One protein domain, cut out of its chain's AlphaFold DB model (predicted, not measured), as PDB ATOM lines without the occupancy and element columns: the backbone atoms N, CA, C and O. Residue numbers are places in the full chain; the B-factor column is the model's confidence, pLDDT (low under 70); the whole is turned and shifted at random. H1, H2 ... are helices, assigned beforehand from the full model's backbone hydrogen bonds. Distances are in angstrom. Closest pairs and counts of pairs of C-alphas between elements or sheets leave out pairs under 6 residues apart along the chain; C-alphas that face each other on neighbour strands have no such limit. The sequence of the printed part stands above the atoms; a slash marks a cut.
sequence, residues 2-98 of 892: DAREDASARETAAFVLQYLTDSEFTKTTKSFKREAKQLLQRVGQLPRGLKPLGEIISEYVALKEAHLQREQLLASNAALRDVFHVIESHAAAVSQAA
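This is residues 2 to 98 of the 892 residues of an uncharacterized protein of Coccomyxa subellipsoidea (strain C-169) (UniProt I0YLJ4). Two long helices, H3 and H4, meet at one end in an open V, and at the far end of H3 the shorter helix H2 folds back beside its first part as a helical hairpin. H1 lies near H2 without touching any helix, and residues 85 to 98 of H4 stick out as a free arm. The printed part has 97 residues with four named helices, in the order H1, H2, H3, H4, and no named strand; the class is all helix. It is loose, with a radius of gyration of the C-alphas of 17.7 A, and spans 50 by 37 by 21 A.

H1 takes residues 3 to 22 and is 28.1 A long from first to last C-alpha; it begins at C-alpha 3, at (43.025, 63.132, 220.482). H2 takes residues 29 to 41 and is 18.3 A long. H3, the longest helix with 24 residues, takes residues 53 to 76 and is 34.1 A long, beginning at C-alpha 53, at (47.413, 78.662, 234.339). H4 takes residues 78 to 98 and is 30.4 A long, ending at C-alpha 98, at (14.127, 79.196, 223.607).

H1 and H2 are near each other, with 10 pairs of C-alphas within 10 A; they only just fail to touch, the closest C-alphas being 8.1 A apart. H2 and H3 touch and form a hairpin, at a shallow tilt of 30 degrees, opposite ways. Their closest C-alphas are those of Thr 29 and Val 61, 6.7 A apart, and H3 touches H2 with residues 53 to 61 alone. H3 and H4 touch only at the corner by their link, through residues 73 to 75 and 80 to 81. Their closest C-alphas are those of Leu 74 and Arg 81, 5.1 A apart, and the helices stand at a steep tilt of 59 degrees, opposite ways. H1 is apart from H3 and from H4, and H2 is apart from H4. In H1, H3 and H4 every O i to N i+4 pair is within hydrogen-bond range; in H2, 8 of 9 are.

The two C-alphas farthest apart are those of Asp 2 and Ala 78, 53.1 A. The printed part has no cut. The link from H2 to H3, 11 residues, is long, that from H1 to H2 is short, and that from H3 to H4 is tight. The mean pLDDT of the printed part is 71.8; 47 residues are under 70, namely 2 to 33, 35 to 36, 39 to 50 and 53.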
ATOM      1  N   ASP A   2      47.346  64.379 219.076       54.38
ATOM      2  CA  ASP A   2      46.694  63.109 219.348       54.38
ATOM      3  C   ASP A   2      45.465  63.373 220.207       54.38
ATOM      4  O   ASP A   2      45.572  64.002 221.254       54.38
ATOM      5  N   ALA A   3      44.301  62.853 219.810       60.69
ATOM      6  CA  ALA A   3      43.025  63.132 220.482       60.69
ATOM      7  C   ALA A   3      42.997  62.757 221.986       60.69
ATOM      8  O   ALA A   3      42.101  63.171 222.716       60.69
ATOM      9  N   ARG A   4      43.993  61.997 222.470       56.16
ATOM     10  CA  ARG A   4      44.244  61.751 223.900       56.16
ATOM     11  C   ARG A   4      44.782  62.972 224.651       56.16
ATOM     12  O   ARG A   4      44.431  63.148 225.813       56.16
ATOM     13  N   GLU A   5      45.609  63.805 224.020       61.47
ATOM     14  CA  GLU A   5      46.073  65.071 224.601       61.47
ATOM     15  C   GLU A   5      44.902  66.058 224.725       61.47
ATOM     16  O   GLU A   5      44.740  66.672 225.777       61.47
ATOM     17  N   ASP A   6      44.031  66.130 223.713       57.91
ATOM     18  CA  ASP A   6      42.824  66.973 223.737       57.91
ATOM     19  C   ASP A   6      41.764  66.478 224.734       57.91
ATOM     20  O   ASP A   6      41.104  67.289 225.385       57.91
ATOM     21  N   ALA A   7      41.603  65.159 224.900       61.12
ATOM     22  CA  ALA A   7      40.742  64.594 225.941       61.12
ATOM     23  C   ALA A   7      41.261  64.955 227.345       61.12
ATOM     24  O   ALA A   7      40.524  65.532 228.142       61.12
ATOM     25  N   SER A   8      42.556  64.731 227.598       60.22
ATOM     26  CA  SER A   8      43.237  65.123 228.841       60.22
ATOM     27  C   SER A   8      43.132  66.632 229.114       60.22
ATOM     28  O   SER A   8      42.864  67.048 230.244       60.22
ATOM     29  N   ALA A   9      43.263  67.472 228.080       59.53
ATOM     30  CA  ALA A   9      43.077  68.919 228.176       59.53
ATOM     31  C   ALA A   9      41.665  69.296 228.654       59.53
ATOM     32  O   ALA A   9      41.519  70.176 229.504       59.53
ATOM     33  N   ARG A  10      40.630  68.622 228.131       64.31
ATOM     34  CA  ARG A  10      39.220  68.875 228.469       64.31
ATOM     35  C   ARG A  10      38.858  68.363 229.858       64.31
ATOM     36  O   ARG A  10      38.258  69.115 230.614       64.31
ATOM     37  N   GLU A  11      39.278  67.153 230.227       66.75
ATOM     38  CA  GLU A  11      39.110  66.627 231.593       66.75
ATOM     39  C   GLU A  11      39.814  67.525 232.622       66.75
ATOM     40  O   GLU A  11      39.241  67.858 233.656       66.75
ATOM     41  N   THR A  12      41.022  68.005 232.301       63.31
ATOM     42  CA  THR A  12      41.749  68.988 233.119       63.31
ATOM     43  C   THR A  12      40.973  70.294 233.261       63.31
ATOM     44  O   THR A  12      40.848  70.811 234.370       63.31
ATOM     45  N   ALA A  13      40.459  70.848 232.159       60.72
ATOM     46  CA  ALA A  13      39.718  72.104 232.174       60.72
ATOM     47  C   ALA A  13      38.397  71.977 232.950       60.72
ATOM     48  O   ALA A  13      38.105  72.841 233.772       60.72
ATOM     49  N   ALA A  14      37.653  70.886 232.753       65.69
ATOM     50  CA  ALA A  14      36.415  70.590 233.469       65.69
ATOM     51  C   ALA A  14      36.662  70.386 234.971       65.69
ATOM     52  O   ALA A  14      36.013  71.035 235.782       65.69
ATOM     53  N   PHE A  15      37.659  69.581 235.360       67.69
ATOM     54  CA  PHE A  15      38.025  69.398 236.769       67.69
ATOM     55  C   PHE A  15      38.471  70.710 237.431       67.69
ATOM     56  O   PHE A  15      38.170  70.956 238.598       67.69
ATOM     57  N   VAL A  16      39.175  71.577 236.696       65.81
ATOM     58  CA  VAL A  16      39.546  72.907 237.192       65.81
ATOM     59  C   VAL A  16      38.317  73.804 237.323       65.81
ATOM     60  O   VAL A  16      38.165  74.410 238.374       65.81
ATOM     61  N   LEU A  17      37.424  73.865 236.331       62.22
ATOM     62  CA  LEU A  17      36.184  74.649 236.400       62.22
ATOM     63  C   LEU A  17      35.270  74.187 237.540       62.22
ATOM     64  O   LEU A  17      34.853  75.017 238.339       62.22
ATOM     65  N   GLN A  18      35.058  72.880 237.686       67.00
ATOM     66  CA  GLN A  18      34.254  72.323 238.769       67.00
ATOM     67  C   GLN A  18      34.908  72.552 240.143       67.00
ATOM     68  O   GLN A  18      34.244  72.931 241.098       67.00
ATOM     69  N   TYR A  19      36.235  72.450 240.269       63.09
ATOM     70  CA  TYR A  19      36.884  72.869 241.516       63.09
ATOM     71  C   TYR A  19      36.727  74.387 241.766       63.09
ATOM     72  O   TYR A  19      36.626  74.819 242.915       63.09
ATOM     73  N   LEU A  20      36.703  75.208 240.709       61.75
ATOM     74  CA  LEU A  20      36.506  76.662 240.778       61.75
ATOM     75  C   LEU A  20      35.070  77.084 241.146       61.75
ATOM     76  O   LEU A  20      34.902  78.214 241.616       61.75
ATOM     77  N   THR A  21      34.069  76.218 240.953       64.88
ATOM     78  CA  THR A  21      32.692  76.395 241.450       64.88
ATOM     79  C   THR A  21      32.518  75.825 242.854       64.88
ATOM     80  O   THR A  21      32.004  76.515 243.731       64.88
ATOM     81  N   ASP A  22      32.987  74.597 243.080       59.94
ATOM     82  CA  ASP A  22      32.652  73.800 244.266       59.94
ATOM     83  C   ASP A  22      33.448  74.229 245.507       59.94
ATOM     84  O   ASP A  22      33.019  74.020 246.643       59.94
ATOM     85  N   SER A  23      34.622  74.843 245.320       57.16
ATOM     86  CA  SER A  23      35.370  75.426 246.434       57.16
ATOM     87  C   SER A  23      34.951  76.877 246.690       57.16
ATOM     88  O   SER A  23      35.271  77.791 245.929       57.16
ATOM     89  N   GLU A  24      34.286  77.103 247.831       58.19
ATOM     90  CA  GLU A  24      34.054  78.434 248.406       58.19
ATOM     91  C   GLU A  24      35.396  79.119 248.733       58.19
ATOM     92  O   GLU A  24      35.886  79.102 249.869       58.19
ATOM     93  N   PHE A  25      36.042  79.698 247.720       55.97
ATOM     94  CA  PHE A  25      37.404  80.199 247.852       55.97
ATOM     95  C   PHE A  25      37.532  81.206 248.987       55.97
ATOM     96  O   PHE A  25      36.801  82.194 249.068       55.97
ATOM     97  N   THR A  26      38.509  80.964 249.864       49.28
ATOM     98  CA  THR A  26      38.620  81.621 251.171       49.28
ATOM     99  C   THR A  26      39.084  83.081 251.077       49.28
ATOM    100  O   THR A  26      40.205  83.447 251.434       49.28
ATOM    101  N   LYS A  27      38.165  83.934 250.613       55.56
ATOM    102  CA  LYS A  27      38.072  85.395 250.763       55.56
ATOM    103  C   LYS A  27      39.250  86.238 250.257       55.56
ATOM    104  O   LYS A  27      39.216  87.453 250.429       55.56
ATOM    105  N   THR A  28      40.275  85.658 249.622       60.34
ATOM    106  CA  THR A  28      41.374  86.438 249.026       60.34
ATOM    107  C   THR A  28      41.914  85.859 247.718       60.34
ATOM    108  O   THR A  28      42.172  84.662 247.586       60.34
ATOM    109  N   THR A  29      42.273  86.765 246.809       59.03
ATOM    110  CA  THR A  29      43.042  86.535 245.575       59.03
ATOM    111  C   THR A  29      44.370  85.779 245.801       59.03
ATOM    112  O   THR A  29      44.962  85.263 244.852       59.03
ATOM    113  N   LYS A  30      44.876  85.701 247.045       66.62
ATOM    114  CA  LYS A  30      46.147  85.041 247.407       66.62
ATOM    115  C   LYS A  30      45.986  83.584 247.854       66.62
ATOM    116  O   LYS A  30      46.878  82.797 247.540       66.62
ATOM    117  N   SER A  31      44.895  83.222 248.537       66.50
ATOM    118  CA  SER A  31      44.529  81.815 248.803       66.50
ATOM    119  C   SER A  31      44.263  81.119 247.470       66.50
ATOM    120  O   SER A  31      44.990  80.202 247.095       66.50
ATOM    121  N   PHE A  32      43.380  81.717 246.663       67.06
ATOM    122  CA  PHE A  32      43.068  81.307 245.293       67.06
ATOM    123  C   PHE A  32      44.317  80.991 244.445       67.06
ATOM    124  O   PHE A  32      44.515  79.866 243.984       67.06
ATOM    125  N   LYS A  33      45.232  81.965 244.315       66.00
ATOM    126  CA  LYS A  33      46.485  81.834 243.541       66.00
ATOM    127  C   LYS A  33      47.440  80.752 244.062       66.00
ATOM    128  O   LYS A  33      48.304  80.300 243.311       66.00
ATOM    129  N   ARG A  34      47.319  80.344 245.328       74.44
ATOM    130  CA  ARG A  34      48.104  79.261 245.934       74.44
ATOM    131  C   ARG A  34      47.442  77.902 245.708       74.44
ATOM    132  O   ARG A  34      48.126  76.977 245.284       74.44
ATOM    133  N   GLU A  35      46.148  77.791 245.979       69.00
ATOM    134  CA  GLU A  35      45.373  76.550 245.879       69.00
ATOM    135  C   GLU A  35      45.266  76.069 244.424       69.00
ATOM    136  O   GLU A  35      45.688  74.952 244.124       69.00
ATOM    137  N   ALA A  36      44.871  76.940 243.487       66.88
ATOM    138  CA  ALA A  36      44.843  76.614 242.057       66.88
ATOM    139  C   ALA A  36      46.234  76.205 241.522       66.88
ATOM    140  O   ALA A  36      46.360  75.271 240.728       66.88
ATOM    141  N   LYS A  37      47.315  76.823 242.026       71.25
ATOM    142  CA  LYS A  37      48.689  76.409 241.700       71.25
ATOM    143  C   LYS A  37      49.042  75.023 242.258       71.25
ATOM    144  O   LYS A  37      49.770  74.293 241.591       71.25
ATOM    145  N   GLN A  38      48.548  74.644 243.439       75.06
ATOM    146  CA  GLN A  38      48.760  73.299 243.994       75.06
ATOM    147  C   GLN A  38      47.970  72.224 243.236       75.06
ATOM    148  O   GLN A  38      48.484  71.120 243.066       75.06
ATOM    149  N   LEU A  39      46.764  72.540 242.755       64.44
ATOM    150  CA  LEU A  39      45.943  71.629 241.950       64.44
ATOM    151  C   LEU A  39      46.618  71.295 240.623       64.44
ATOM    152  O   LEU A  39      46.953  70.140 240.384       64.44
ATOM    153  N   LEU A  40      46.919  72.295 239.794       65.12
ATOM    154  CA  LEU A  40      47.507  72.041 238.477       65.12
ATOM    155  C   LEU A  40      48.995  71.654 238.516       65.12
ATOM    156  O   LEU A  40      49.515  71.151 237.523       65.12
ATOM    157  N   GLN A  41      49.677  71.774 239.662       69.06
ATOM    158  CA  GLN A  41      50.947  71.066 239.871       69.06
ATOM    159  C   GLN A  41      50.785  69.536 239.841       69.06
ATOM    160  O   GLN A  41      51.743  68.852 239.490       69.06
ATOM    161  N   ARG A  42      49.599  68.993 240.157       67.12
ATOM    162  CA  ARG A  42      49.305  67.552 240.037       67.12
ATOM    163  C   ARG A  42      49.046  67.111 238.596       67.12
ATOM    164  O   ARG A  42      49.226  65.937 238.301       67.12
ATOM    165  N   VAL A  43      48.651  68.033 237.714       63.78
ATOM    166  CA  VAL A  43      48.191  67.727 236.345       63.78
ATOM    167  C   VAL A  43      49.331  67.738 235.304       63.78
ATOM    168  O   VAL A  43      49.116  67.462 234.136       63.78
ATOM    169  N   GLY A  44      50.578  67.983 235.729       57.19
ATOM    170  CA  GLY A  44      51.764  67.474 235.020       57.19
ATOM    171  C   GLY A  44      52.002  67.978 233.588       57.19
ATOM    172  O   GLY A  44      52.087  67.170 232.675       57.19
ATOM    173  N   GLN A  45      52.254  69.286 233.431       61.19
ATOM    174  CA  GLN A  45      52.389  70.017 232.152       61.19
ATOM    175  C   GLN A  45      51.051  70.179 231.408       61.19
ATOM    176  O   GLN A  45      50.538  69.245 230.807       61.19
ATOM    177  N   LEU A  46      50.509  71.405 231.405       59.44
ATOM    178  CA  LEU A  46      49.320  71.723 230.607       59.44
ATOM    179  C   LEU A  46      49.626  71.529 229.105       59.44
ATOM    180  O   LEU A  46      50.674  72.005 228.650       59.44
ATOM    181  N   PRO A  47      48.717  70.904 228.333       60.19
ATOM    182  CA  PRO A  47      48.818  70.793 226.879       60.19
ATOM    183  C   PRO A  47      49.103  72.126 226.172       60.19
ATOM    184  O   PRO A  47      48.561  73.181 226.517       60.19
ATOM    185  N   ARG A  48      49.975  72.077 225.157       56.50
ATOM    186  CA  ARG A  48      50.424  73.260 224.405       56.50
ATOM    187  C   ARG A  48      49.274  73.836 223.578       56.50
ATOM    188  O   ARG A  48      48.887  73.242 222.581       56.50
ATOM    189  N   GLY A  49      48.789  75.011 223.967       61.12
ATOM    190  CA  GLY A  49      47.664  75.694 223.318       61.12
ATOM    191  C   GLY A  49      46.607  76.160 224.317       61.12
ATOM    192  O   GLY A  49      45.936  77.156 224.069       61.12
ATOM    193  N   LEU A  50      46.522  75.518 225.489       64.25
ATOM    194  CA  LEU A  50      45.797  76.087 226.624       64.25
ATOM    195  C   LEU A  50      46.502  77.361 227.108       64.25
ATOM    196  O   LEU A  50      47.737  77.407 227.159       64.25
ATOM    197  N   LYS A  51      45.722  78.366 227.533       73.56
ATOM    198  CA  LYS A  51      46.261  79.523 228.262       73.56
ATOM    199  C   LYS A  51      47.077  79.014 229.461       73.56
ATOM    200  O   LYS A  51      46.598  78.132 230.184       73.56
ATOM    201  N   PRO A  52      48.295  79.522 229.715       74.69
ATOM    202  CA  PRO A  52      49.047  79.126 230.895       74.69
ATOM    203  C   PRO A  52      48.228  79.454 232.143       74.69
ATOM    204  O   PRO A  52      47.628  80.519 232.244       74.69
ATOM    205  N   LEU A  53      48.241  78.559 233.132       66.62
ATOM    206  CA  LEU A  53      47.413  78.662 234.339       66.62
ATOM    207  C   LEU A  53      47.404  80.054 234.997       66.62
ATOM    208  O   LEU A  53      46.383  80.462 235.537       66.62
ATOM    209  N   GLY A  54      48.529  80.777 234.978       75.38
ATOM    210  CA  GLY A  54      48.613  82.128 235.538       75.38
ATOM    211  C   GLY A  54      47.627  83.121 234.910       75.38
ATOM    212  O   GLY A  54      47.120  83.980 235.628       75.38
ATOM    213  N   GLU A  55      47.323  82.961 233.619       79.06
ATOM    214  CA  GLU A  55      46.335  83.748 232.877       79.06
ATOM    215  C   GLU A  55      44.912  83.327 233.247       79.06
ATOM    216  O   GLU A  55      44.158  84.178 233.705       79.06
ATOM    217  N   ILE A  56      44.580  82.027 233.207       75.06
ATOM    218  CA  ILE A  56      43.259  81.493 233.623       75.06
ATOM    219  C   ILE A  56      42.913  81.941 235.054       75.06
ATOM    220  O   ILE A  56      41.828  82.452 235.330       75.06
ATOM    221  N   ILE A  57      43.879  81.823 235.969       77.31
ATOM    222  CA  ILE A  57      43.784  82.318 237.346       77.31
ATOM    223  C   ILE A  57      43.563  83.834 237.395       77.31
ATOM    224  O   ILE A  57      42.878  84.317 238.293       77.31
ATOM    225  N   SER A  58      44.188  84.608 236.505       75.75
ATOM    226  CA  SER A  58      44.028  86.066 236.478       75.75
ATOM    227  C   SER A  58      42.689  86.504 235.887       75.75
ATOM    228  O   SER A  58      42.117  87.462 236.389       75.75
ATOM    229  N   GLU A  59      42.163  85.767 234.908       76.38
ATOM    230  CA  GLU A  59      40.859  86.002 234.286       76.38
ATOM    231  C   GLU A  59      39.726  85.676 235.263       76.38
ATOM    232  O   GLU A  59      38.885  86.535 235.510       76.38
ATOM    233  N   TYR A  60      39.762  84.516 235.934       74.31
ATOM    234  CA  TYR A  60      38.806  84.198 237.007       74.31
ATOM    235  C   TYR A  60      38.851  85.233 238.143       74.31
ATOM    236  O   TYR A  60      37.817  85.661 238.650       74.31
ATOM    237  N   VAL A  61      40.051  85.678 238.534       78.25
ATOM    238  CA  VAL A  61      40.214  86.735 239.544       78.25
ATOM    239  C   VAL A  61      39.618  88.059 239.073       78.25
ATOM    240  O   VAL A  61      38.906  88.684 239.849       78.25
ATOM    241  N   ALA A  62      39.857  88.473 237.827       74.81
ATOM    242  CA  ALA A  62      39.281  89.695 237.273       74.81
ATOM    243  C   ALA A  62      37.747  89.614 237.201       74.81
ATOM    244  O   ALA A  62      37.072  90.553 237.615       74.81
ATOM    245  N   LEU A  63      37.196  88.471 236.775       76.00
ATOM    246  CA  LEU A  63      35.756  88.203 236.770       76.00
ATOM    247  C   LEU A  63      35.160  88.259 238.184       76.00
ATOM    248  O   LEU A  63      34.118  88.882 238.382       76.00
ATOM    249  N   LYS A  64      35.819  87.674 239.193       78.31
ATOM    250  CA  LYS A  64      35.311  87.693 240.575       78.31
ATOM    251  C   LYS A  64      35.492  89.053 241.258       78.31
ATOM    252  O   LYS A  64      34.624  89.458 242.027       78.31
ATOM    253  N   GLU A  65      36.558  89.791 240.952       79.25
ATOM    254  CA  GLU A  65      36.744  91.175 241.410       79.25
ATOM    255  C   GLU A  65      35.722  92.121 240.739       79.25
ATOM    256  O   GLU A  65      35.169  92.983 241.420       79.25
ATOM    257  N   ALA A  66      35.366  91.902 239.465       74.00
ATOM    258  CA  ALA A  66      34.271  92.604 238.785       74.00
ATOM    259  C   ALA A  66      32.882  92.233 239.345       74.00
ATOM    260  O   ALA A  66      32.052  93.118 239.545       74.00
ATOM    261  N   HIS A  67      32.636  90.959 239.672       76.62
ATOM    262  CA  HIS A  67      31.408  90.508 240.341       76.62
ATOM    263  C   HIS A  67      31.224  91.196 241.700       76.62
ATOM    264  O   HIS A  67      30.167  91.760 241.966       76.62
ATOM    265  N   LEU A  68      32.273  91.226 242.529       79.12
ATOM    266  CA  LEU A  68      32.253  91.901 243.831       79.12
ATOM    267  C   LEU A  68      32.041  93.418 243.695       79.12
ATOM    268  O   LEU A  68      31.333  94.014 244.505       79.12
ATOM    269  N   GLN A  69      32.606  94.050 242.659       82.38
ATOM    270  CA  GLN A  69      32.328  95.457 242.345       82.38
ATOM    271  C   GLN A  69      30.874  95.668 241.899       82.38
ATOM    272  O   GLN A  69      30.242  96.613 242.365       82.38
ATOM    273  N   ARG A  70      30.312  94.776 241.068       79.94
ATOM    274  CA  ARG A  70      28.892  94.797 240.678       79.94
ATOM    275  C   ARG A  70      27.995  94.664 241.908       79.94
ATOM    276  O   ARG A  70      27.145  95.522 242.113       79.94
ATOM    277  N   GLU A  71      28.220  93.675 242.772       80.88
ATOM    278  CA  GLU A  71      27.482  93.506 244.034       80.88
ATOM    279  C   GLU A  71      27.581  94.741 244.938       80.88
ATOM    280  O   GLU A  71      26.573  95.186 245.488       80.88
ATOM    281  N   GLN A  72      28.769  95.341 245.068       82.06
ATOM    282  CA  GLN A  72      28.958  96.542 245.880       82.06
ATOM    283  C   GLN A  72      28.237  97.765 245.288       82.06
ATOM    284  O   GLN A  72      27.618  98.525 246.036       82.06
ATOM    285  N   LEU A  73      28.267  97.942 243.963       83.31
ATOM    286  CA  LEU A  73      27.520  98.992 243.266       83.31
ATOM    287  C   LEU A  73      26.008  98.799 243.444       83.31
ATOM    288  O   LEU A  73      25.330  99.736 243.862       83.31
ATOM    289  N   LEU A  74      25.506  97.578 243.238       83.88
ATOM    290  CA  LEU A  74      24.105  97.188 243.439       83.88
ATOM    291  C   LEU A  74      23.621  97.382 244.882       83.88
ATOM    292  O   LEU A  74      22.493  97.817 245.108       83.88
ATOM    293  N   ALA A  75      24.469  97.091 245.868       80.94
ATOM    294  CA  ALA A  75      24.175  97.341 247.277       80.94
ATOM    295  C   ALA A  75      24.202  98.840 247.633       80.94
ATOM    296  O   ALA A  75      23.530  99.256 248.576       80.94
ATOM    297  N   SER A  76      24.967  99.652 246.894       84.62
ATOM    298  CA  SER A  76      25.073 101.104 247.104       84.62
ATOM    299  C   SER A  76      24.017 101.933 246.361       84.62
ATOM    300  O   SER A  76      23.763 103.071 246.748       84.62
ATOM    301  N   ASN A  77      23.409 101.386 245.302       91.44
ATOM    302  CA  ASN A  77      22.507 102.104 244.407       91.44
ATOM    303  C   ASN A  77      21.302 101.227 244.022       91.44
ATOM    304  O   ASN A  77      21.408 100.327 243.188       91.44
ATOM    305  N   ALA A  78      20.145 101.535 244.613       85.31
ATOM    306  CA  ALA A  78      18.900 100.802 244.389       85.31
ATOM    307  C   ALA A  78      18.436 100.835 242.922       85.31
ATOM    308  O   ALA A  78      18.040  99.802 242.398       85.31
ATOM    309  N   ALA A  79      18.577 101.958 242.214       80.62
ATOM    310  CA  ALA A  79      18.123 102.048 240.827       80.62
ATOM    311  C   ALA A  79      18.981 101.211 239.862       80.62
ATOM    312  O   ALA A  79      18.457 100.661 238.897       80.62
ATOM    313  N   LEU A  80      20.283 101.034 240.138       82.94
ATOM    314  CA  LEU A  80      21.086 100.045 239.404       82.94
ATOM    315  C   LEU A  80      20.590  98.618 239.670       82.94
ATOM    316  O   LEU A  80      20.607  97.794 238.761       82.94
ATOM    317  N   ARG A  81      20.119  98.323 240.888       87.94
ATOM    318  CA  ARG A  81      19.528  97.024 241.239       87.94
ATOM    319  C   ARG A  81      18.227  96.764 240.495       87.94
ATOM    320  O   ARG A  81      18.064  95.666 239.973       87.94
ATOM    321  N   ASP A  82      17.369  97.769 240.382       82.75
ATOM    322  CA  ASP A  82      16.118  97.668 239.632       82.75
ATOM    323  C   ASP A  82      16.394  97.457 238.130       82.75
ATOM    324  O   ASP A  82      15.843  96.541 237.523       82.75
ATOM    325  N   VAL A  83      17.333  98.214 237.542       85.94
ATOM    326  CA  VAL A  83      17.766  98.033 236.141       85.94
ATOM    327  C   VAL A  83      18.357  96.640 235.901       85.94
ATOM    328  O   VAL A  83      17.974  95.973 234.940       85.94
ATOM    329  N   PHE A  84      19.249  96.156 236.769       85.31
ATOM    330  CA  PHE A  84      19.811  94.810 236.621       85.31
ATOM    331  C   PHE A  84      18.763  93.705 236.818       85.31
ATOM    332  O   PHE A  84      18.808  92.723 236.085       85.31
ATOM    333  N   HIS A  85      17.786  93.876 237.713       88.75
ATOM    334  CA  HIS A  85      16.673  92.932 237.863       88.75
ATOM    335  C   HIS A  85      15.788  92.889 236.602       88.75
ATOM    336  O   HIS A  85      15.298  91.819 236.234       88.75
ATOM    337  N   VAL A  86      15.590  94.019 235.911       89.38
ATOM    338  CA  VAL A  86      14.883  94.048 234.618       89.38
ATOM    339  C   VAL A  86      15.689  93.332 233.528       89.38
ATOM    340  O   VAL A  86      15.107  92.585 232.745       89.38
ATOM    341  N   ILE A  87      17.013  93.495 233.489       85.88
ATOM    342  CA  ILE A  87      17.883  92.770 232.544       85.88
ATOM    343  C   ILE A  87      17.841  91.258 232.815       85.88
ATOM    344  O   ILE A  87      17.644  90.470 231.891       85.88
ATOM    345  N   GLU A  88      17.966  90.843 234.078       86.00
ATOM    346  CA  GLU A  88      17.955  89.429 234.474       86.00
ATOM    347  C   GLU A  88      16.590  88.765 234.225       86.00
ATOM    348  O   GLU A  88      16.547  87.621 233.772       86.00
ATOM    349  N   SER A  89      15.472  89.480 234.413       86.69
ATOM    350  CA  SER A  89      14.146  88.945 234.073       86.69
ATOM    351  C   SER A  89      13.931  88.794 232.562       86.69
ATOM    352  O   SER A  89      13.315  87.816 232.141       86.69
ATOM    353  N   HIS A  90      14.489  89.688 231.735       85.25
ATOM    354  CA  HIS A  90      14.459  89.537 230.276       85.25
ATOM    355  C   HIS A  90      15.350  88.380 229.801       85.25
ATOM    356  O   HIS A  90      14.906  87.576 228.985       85.25
ATOM    357  N   ALA A  91      16.563  88.230 230.343       80.44
ATOM    358  CA  ALA A  91      17.451  87.110 230.016       80.44
ATOM    359  C   ALA A  91      16.833  85.748 230.395       80.44
ATOM    360  O   ALA A  91      16.891  84.791 229.615       80.44
ATOM    361  N   ALA A  92      16.164  85.674 231.552       84.25
ATOM    362  CA  ALA A  92      15.402  84.497 231.964       84.25
ATOM    363  C   ALA A  92      14.207  84.222 231.030       84.25
ATOM    364  O   ALA A  92      13.994  83.076 230.638       84.25
ATOM    365  N   ALA A  93      13.459  85.254 230.625       84.88
ATOM    366  CA  ALA A  93      12.333  85.113 229.700       84.88
ATOM    367  C   ALA A  93      12.770  84.640 228.300       84.88
ATOM    368  O   ALA A  93      12.127  83.761 227.729       84.88
ATOM    369  N   VAL A  94      13.887  85.153 227.768       85.69
ATOM    370  CA  VAL A  94      14.478  84.686 226.498       85.69
ATOM    371  C   VAL A  94      14.916  83.222 226.607       85.69
ATOM    372  O   VAL A  94      14.592  82.420 225.735       85.69
ATOM    373  N   SER A  95      15.568  82.845 227.711       81.88
ATOM    374  CA  SER A  95      15.967  81.453 227.972       81.88
ATOM    375  C   SER A  95      14.764  80.499 228.040       81.88
ATOM    376  O   SER A  95      14.809  79.397 227.495       81.88
ATOM    377  N   GLN A  96      13.659  80.925 228.662       82.88
ATOM    378  CA  GLN A  96      12.411  80.154 228.703       82.88
ATOM    379  C   GLN A  96      11.730  80.071 227.330       82.88
ATOM    380  O   GLN A  96      11.228  79.008 226.967       82.88
ATOM    381  N   ALA A  97      11.741  81.149 226.540       81.50
ATOM    382  CA  ALA A  97      11.201  81.148 225.183       81.50
ATOM    383  C   ALA A  97      11.960  80.172 224.265       81.50
ATOM    384  O   ALA A  97      11.324  79.383 223.568       81.50
ATOM    385  N   ALA A  98      13.296  80.153 224.337       84.19
ATOM    386  CA  ALA A  98      14.127  79.196 223.607       84.19
ATOM    387  C   ALA A  98      13.820  77.740 224.012       84.19
ATOM    388  O   ALA A  98      13.591  76.893 223.152       84.19
TER     389      ALA A  98